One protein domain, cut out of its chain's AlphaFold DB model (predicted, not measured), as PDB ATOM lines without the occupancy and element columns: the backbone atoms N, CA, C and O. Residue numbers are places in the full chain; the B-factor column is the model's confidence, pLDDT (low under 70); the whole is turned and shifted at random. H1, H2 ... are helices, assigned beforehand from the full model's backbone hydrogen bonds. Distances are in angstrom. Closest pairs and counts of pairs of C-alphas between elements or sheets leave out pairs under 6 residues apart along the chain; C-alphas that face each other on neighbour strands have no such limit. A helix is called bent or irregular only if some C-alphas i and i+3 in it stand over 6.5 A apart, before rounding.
ATOM      1  N   ILE A  14     127.642 127.020 229.210       95.00
ATOM      2  CA  ILE A  14     127.122 128.195 229.914       95.00
ATOM      3  C   ILE A  14     127.907 128.353 231.225       95.00
ATOM      4  O   ILE A  14     128.183 127.363 231.911       95.00
ATOM      5  N   ALA A  15     128.311 129.578 231.566       95.94
ATOM      6  CA  ALA A  15     128.917 129.840 232.867       95.94
ATOM      7  C   ALA A  15     127.886 129.720 233.995       95.94
ATOM      8  O   ALA A  15     126.717 130.046 233.816       95.94
ATOM      9  N   ASP A  16     128.327 129.267 235.169       95.75
ATOM     10  CA  ASP A  16     127.457 129.272 236.346       95.75
ATOM     11  C   ASP A  16     127.288 130.688 236.916       95.75
ATOM     12  O   ASP A  16     128.069 131.603 236.627       95.75
ATOM     13  N   ASP A  17     126.265 130.856 237.754       95.19
ATOM     14  CA  ASP A  17     125.895 132.150 238.335       95.19
ATOM     15  C   ASP A  17     127.022 132.780 239.153       95.19
ATOM     16  O   ASP A  17     127.171 134.006 239.172       95.19
ATOM     17  N   ARG A  18     127.851 131.955 239.805       95.62
ATOM     18  CA  ARG A  18     128.993 132.435 240.585       95.62
ATOM     19  C   ARG A  18     130.012 133.105 239.673       95.62
ATOM     20  O   ARG A  18     130.356 134.261 239.902       95.62
ATOM     21  N   THR A  19     130.453 132.419 238.622       95.50
ATOM     22  CA  THR A  19     131.396 132.995 237.657       95.50
ATOM     23  C   THR A  19     130.789 134.192 236.929       95.50
ATOM     24  O   THR A  19     131.478 135.188 236.731       95.50
ATOM     25  N   ARG A  20     129.492 134.163 236.602       94.56
ATOM     26  CA  ARG A  20     128.813 135.324 236.010       94.56
ATOM     27  C   ARG A  20     128.842 136.545 236.939       94.56
ATOM     28  O   ARG A  20     129.118 137.651 236.481       94.56
ATOM     29  N   THR A  21     128.608 136.348 238.236       94.12
ATOM     30  CA  THR A  21     128.652 137.415 239.252       94.12
ATOM     31  C   THR A  21     130.058 137.995 239.413       94.12
ATOM     32  O   THR A  21     130.213 139.213 239.498       94.12
ATOM     33  N   GLU A  22     131.088 137.145 239.406       93.88
ATOM     34  CA  GLU A  22     132.491 137.579 239.439       93.88
ATOM     35  C   GLU A  22     132.829 138.462 238.220       93.88
ATOM     36  O   GLU A  22     133.416 139.532 238.387       93.88
ATOM     37  N   CYS A  23     132.392 138.080 237.013       93.44
ATOM     38  CA  CYS A  23     132.601 138.869 235.794       93.44
ATOM     39  C   CYS A  23     131.918 140.244 235.839       93.44
ATOM     40  O   CYS A  23     132.539 141.235 235.467       93.44
ATOM     41  N   VAL A  24     130.683 140.332 236.350       93.31
ATOM     42  CA  VAL A  24     129.960 141.612 236.512       93.31
ATOM     43  C   VAL A  24     130.754 142.618 237.354       93.31
ATOM     44  O   VAL A  24     130.698 143.823 237.108       93.31
ATOM     45  N   GLY A  25     131.484 142.132 238.362       91.56
ATOM     46  CA  GLY A  25     132.281 142.964 239.260       91.56
ATOM     47  C   GLY A  25     133.684 143.312 238.752       91.56
ATOM     48  O   GLY A  25     134.312 144.191 239.341       91.56
ATOM     49  N   ASN A  26     134.169 142.643 237.701       90.00
ATOM     50  CA  ASN A  26     135.562 142.686 237.252       90.00
ATOM     51  C   ASN A  26     135.686 143.184 235.803       90.00
ATOM     52  O   ASN A  26     136.229 142.500 234.934       90.00
ATOM     53  N   THR A  27     135.142 144.368 235.542       87.88
ATOM     54  CA  THR A  27     135.224 145.021 234.233       87.88
ATOM     55  C   THR A  27     136.567 145.729 234.044       87.88
ATOM     56  O   THR A  27     137.266 146.060 235.004       87.88
ATOM     57  N   ALA A  28     136.964 145.931 232.784       84.81
ATOM     58  CA  ALA A  28     138.219 146.597 232.454       84.81
ATOM     59  C   ALA A  28     138.226 148.071 232.926       84.81
ATOM     60  O   ALA A  28     137.165 148.698 233.004       84.81
ATOM     61  N   PRO A  29     139.402 148.662 233.216       89.56
ATOM     62  CA  PRO A  29     139.495 150.075 233.572       89.56
ATOM     63  C   PRO A  29     138.822 150.971 232.525       89.56
ATOM     64  O   PRO A  29     139.116 150.865 231.338       89.56
ATOM     65  N   GLY A  30     137.933 151.862 232.969       88.00
ATOM     66  CA  GLY A  30     137.177 152.756 232.086       88.00
ATOM     67  C   GLY A  30     135.843 152.200 231.573       88.00
ATOM     68  O   GLY A  30     135.185 152.891 230.803       88.00
ATOM     69  N   HIS A  31     135.425 151.003 232.004       85.19
ATOM     70  CA  HIS A  31     134.137 150.403 231.639       85.19
ATOM     71  C   HIS A  31     133.170 150.342 232.829       85.19
ATOM     72  O   HIS A  31     133.571 150.052 233.961       85.19
ATOM     73  N   ASP A  32     131.881 150.554 232.553       90.56
ATOM     74  CA  ASP A  32     130.808 150.362 233.529       90.56
ATOM     75  C   ASP A  32     130.763 148.913 234.022       90.56
ATOM     76  O   ASP A  32     131.096 147.978 233.295       90.56
ATOM     77  N   LYS A  33     130.341 148.721 235.275       92.00
ATOM     78  CA  LYS A  33     130.111 147.381 235.827       92.00
ATOM     79  C   LYS A  33     128.889 146.746 235.175       92.00
ATOM     80  O   LYS A  33     127.864 147.406 235.015       92.00
ATOM     81  N   GLY A  34     128.960 145.445 234.912       92.69
ATOM     82  CA  GLY A  34     127.862 144.699 234.303       92.69
ATOM     83  C   GLY A  34     128.302 143.839 233.129       92.69
ATOM     84  O   GLY A  34     129.462 143.834 232.735       92.69
ATOM     85  N   ILE A  35     127.335 143.102 232.591       91.44
ATOM     86  CA  ILE A  35     127.432 142.429 231.296       91.44
ATOM     87  C   ILE A  35     126.326 143.058 230.437       91.44
ATOM     88  O   ILE A  35     125.169 143.020 230.873       91.44
ATOM     89  N   PRO A  36     126.648 143.672 229.284       91.44
ATOM     90  CA  PRO A  36     125.654 144.214 228.362       91.44
ATOM     91  C   PRO A  36     124.590 143.184 227.973       91.44
ATOM     92  O   PRO A  36     124.853 141.986 227.941       91.44
ATOM     93  N   GLU A  37     123.385 143.649 227.632       92.75
ATOM     94  CA  GLU A  37     122.245 142.771 227.316       92.75
ATOM     95  C   GLU A  37     122.531 141.785 226.170       92.75
ATOM     96  O   GLU A  37     122.037 140.660 226.178       92.75
ATOM     97  N   HIS A  38     123.356 142.195 225.205       90.38
ATOM     98  CA  HIS A  38     123.726 141.393 224.039       90.38
ATOM     99  C   HIS A  38     125.003 140.557 224.243       90.38
ATOM    100  O   HIS A  38     125.453 139.898 223.308       90.38
ATOM    101  N   GLU A  39     125.584 140.565 225.444       92.94
ATOM    102  CA  GLU A  39     126.786 139.807 225.791       92.94
ATOM    103  C   GLU A  39     126.482 138.719 226.830       92.94
ATOM    104  O   GLU A  39     125.489 138.749 227.559       92.94
ATOM    105  N   THR A  40     127.361 137.722 226.926       93.25
ATOM    106  CA  THR A  40     127.259 136.679 227.950       93.25
ATOM    107  C   THR A  40     128.628 136.132 228.332       93.25
ATOM    108  O   THR A  40     129.620 136.341 227.637       93.25
ATOM    109  N   VAL A  41     128.678 135.393 229.440       94.75
ATOM    110  CA  VAL A  41     129.876 134.674 229.877       94.75
ATOM    111  C   VAL A  41     129.719 133.206 229.500       94.75
ATOM    112  O   VAL A  41     128.818 132.519 229.985       94.75
ATOM    113  N   ILE A  42     130.625 132.712 228.661       95.38
ATOM    114  CA  ILE A  42     130.733 131.289 228.325       95.38
ATOM    115  C   ILE A  42     131.972 130.685 228.986       95.38
ATOM    116  O   ILE A  42     133.004 131.338 229.141       95.38
ATOM    117  N   ARG A  43     131.894 129.413 229.373       95.56
ATOM    118  CA  ARG A  43     133.058 128.639 229.819       95.56
ATOM    119  C   ARG A  43     133.685 127.966 228.616       95.56
ATOM    120  O   ARG A  43     133.025 127.155 227.972       95.56
ATOM    121  N   LEU A  44     134.960 128.239 228.362       95.25
ATOM    122  CA  LEU A  44     135.743 127.542 227.349       95.25
ATOM    123  C   LEU A  44     136.614 126.457 228.008       95.25
ATOM    124  O   LEU A  44     137.529 126.785 228.766       95.25
ATOM    125  N   PRO A  45     136.354 125.164 227.759       94.69
ATOM    126  CA  PRO A  45     137.177 124.080 228.280       94.69
ATOM    127  C   PRO A  45     138.609 124.133 227.753       94.69
ATOM    128  O   PRO A  45     138.842 124.404 226.579       94.69
ATOM    129  N   VAL A  46     139.571 123.757 228.599       96.81
ATOM    130  CA  VAL A  46     141.004 123.766 228.249       96.81
ATOM    131  C   VAL A  46     141.309 122.929 227.003       96.81
ATOM    132  O   VAL A  46     142.131 123.325 226.184       96.81
ATOM    133  N   HIS A  47     140.622 121.801 226.813       95.62
ATOM    134  CA  HIS A  47     140.837 120.950 225.640       95.62
ATOM    135  C   HIS A  47     140.365 121.591 224.320       95.62
ATOM    136  O   HIS A  47     140.779 121.131 223.262       95.62
ATOM    137  N   LEU A  48     139.538 122.646 224.363       95.81
ATOM    138  CA  LEU A  48     139.141 123.419 223.179       95.81
ATOM    139  C   LEU A  48     140.104 124.572 222.866       95.81
ATOM    140  O   LEU A  48     140.009 125.163 221.796       95.81
ATOM    141  N   VAL A  49     141.049 124.893 223.755       96.31
ATOM    142  CA  VAL A  49     142.001 125.999 223.544       96.31
ATOM    143  C   VAL A  49     142.822 125.845 222.255       96.31
ATOM    144  O   VAL A  49     142.975 126.850 221.561       96.31
ATOM    145  N   PRO A  50     143.336 124.653 221.878       96.69
ATOM    146  CA  PRO A  50     144.036 124.496 220.602       96.69
ATOM    147  C   PRO A  50     143.153 124.848 219.396       96.69
ATOM    148  O   PRO A  50     143.588 125.598 218.531       96.69
ATOM    149  N   LEU A  51     141.893 124.401 219.397       94.81
ATOM    150  CA  LEU A  51     140.936 124.691 218.324       94.81
ATOM    151  C   LEU A  51     140.596 126.183 218.241       94.81
ATOM    152  O   LEU A  51     140.481 126.725 217.145       94.81
ATOM    153  N   LEU A  52     140.464 126.864 219.387       95.50
ATOM    154  CA  LEU A  52     140.243 128.310 219.396       95.50
ATOM    155  C   LEU A  52     141.426 129.060 218.773       95.50
ATOM    156  O   LEU A  52     141.204 129.985 218.002       95.50
ATOM    157  N   ARG A  53     142.669 128.659 219.068       96.81
ATOM    158  CA  ARG A  53     143.860 129.294 218.479       96.81
ATOM    159  C   ARG A  53     143.879 129.159 216.961       96.81
ATOM    160  O   ARG A  53     144.036 130.158 216.275       96.81
ATOM    161  N   GLU A  54     143.633 127.958 216.444       95.81
ATOM    162  CA  GLU A  54     143.551 127.732 214.995       95.81
ATOM    163  C   GLU A  54     142.442 128.570 214.341       95.81
ATOM    164  O   GLU A  54     142.626 129.098 213.241       95.81
ATOM    165  N   ALA A  55     141.298 128.718 215.019       94.38
ATOM    166  CA  ALA A  55     140.207 129.566 214.556       94.38
ATOM    167  C   ALA A  55     140.592 131.056 214.545       94.38
ATOM    168  O   ALA A  55     140.257 131.743 213.581       94.38
ATOM    169  N   CYS A  56     141.319 131.538 215.560       94.94
ATOM    170  CA  CYS A  56     141.880 132.892 215.573       94.94
ATOM    171  C   CYS A  56     142.831 133.106 214.396       94.94
ATOM    172  O   CYS A  56     142.627 134.038 213.624       94.94
ATOM    173  N   ASP A  57     143.787 132.199 214.181       95.19
ATOM    174  CA  ASP A  57     144.738 132.312 213.073       95.19
ATOM    175  C   ASP A  57     144.015 132.342 211.710       95.19
ATOM    176  O   ASP A  57     144.453 133.002 210.766       95.19
ATOM    177  N   ALA A  58     142.914 131.597 211.570       91.56
ATOM    178  CA  ALA A  58     142.097 131.598 210.359       91.56
ATOM    179  C   ALA A  58     141.326 132.910 210.163       91.56
ATOM    180  O   ALA A  58     141.302 133.419 209.042       91.56
ATOM    181  N   ALA A  59     140.732 133.455 211.228       91.56
ATOM    182  CA  ALA A  59     140.026 134.733 211.189       91.56
ATOM    183  C   ALA A  59     140.984 135.890 210.861       91.56
ATOM    184  O   ALA A  59     140.694 136.697 209.982       91.56
ATOM    185  N   GLU A  60     142.168 135.911 211.480       92.19
ATOM    186  CA  GLU A  60     143.215 136.899 211.199       92.19
ATOM    187  C   GLU A  60     143.658 136.860 209.732       92.19
ATOM    188  O   GLU A  60     143.750 137.901 209.089       92.19
ATOM    189  N   ARG A  61     143.868 135.664 209.162       90.31
ATOM    190  CA  ARG A  61     144.201 135.518 207.733       90.31
ATOM    191  C   ARG A  61     143.087 135.974 206.793       90.31
ATOM    192  O   ARG A  61     143.397 136.361 205.675       90.31
ATOM    193  N   ALA A  62     141.822 135.865 207.199       86.56
ATOM    194  CA  ALA A  62     140.675 136.255 206.380       86.56
ATOM    195  C   ALA A  62     140.380 137.765 206.432       86.56
ATOM    196  O   ALA A  62     139.718 138.281 205.534       86.56
ATOM    197  N   ALA A  63     140.843 138.451 207.479       81.12
ATOM    198  CA  ALA A  63     140.683 139.893 207.668       81.12
ATOM    199  C   ALA A  63     141.807 140.739 207.026       81.12
ATOM    200  O   ALA A  63     141.722 141.969 207.044       81.12
ATOM    201  N   LEU A  64     142.849 140.091 206.491       70.88
ATOM    202  CA  LEU A  64     143.929 140.687 205.691       70.88
ATOM    203  C   LEU A  64     143.571 140.712 204.200       70.88
ATOM    204  O   LEU A  64     143.925 141.718 203.544       70.88
TER     205      LEU A  64
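What this domain is: This is residues 14 to 64 of the 64 residues of an uncharacterized protein of Streptomyces avermitilis (strain ATCC 31267 / DSM 46492 / JCM 5070 / NBRC 14893 / NCIMB 12804 / NRRL 8165 / MA-4680) (UniProt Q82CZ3). A short helix, H1, and the long loop of residues 26 to 44 that turns away from it and folds back make up most of a small body, and residues 45 to 51 and 53 to 64, which hold most of a longer helix, H2, stick out as an arm. The two helices stand apart, with the loop as the bridge between them. The printed part has 51 residues, with two named helices in the order H1, H2 and no named strand; the class is all helix, with 26 residues in the helices. It is only just loose, close to extended, with a radius of gyration of the C-alphas of 14.3 A and spans of 34 by 27 by 19 A.

How they stand to each other: H1, residues 17 to 25, comes first along the printed part. A long link of 20 residues, 26 to 45, follows; within it residues 42 to 43 are strand, a run too short to be named. H2, residues 46 to 62, comes after the link. H1 and H2 are apart: no C-alpha of the one is within 8 A of the other. Residues 45 to 51, of which 46 to 51 belong to H2, stand free, and so do residues 53 to 64, of which 53 to 62 belong to H2. In H1 every O i to N i+4 pair is within hydrogen-bond range; in H2 11 of 13 are.

Where its parts are: H1 begins at C-alpha 17, (125.895, 132.150, 238.335), and measures 12.6 A from first to last C-alpha. H2 measures 25.2 A and ends at C-alpha 62, (140.675, 136.255, 206.380). H2 is irregular, but only just: C-alphas 47 and 50 are 6.9 A apart.

The domain as a whole: The two C-alphas farthest apart are those of Arg 18 and Leu 64, 38.8 A. Without the stretches that stand free, the body has 32 residues and spans 26 by 22 by 19 A. The printed part has no cut and ends at Leu 64, the chain's last residue. The mean pLDDT of the printed part is 92.5, and no printed residue is under 70.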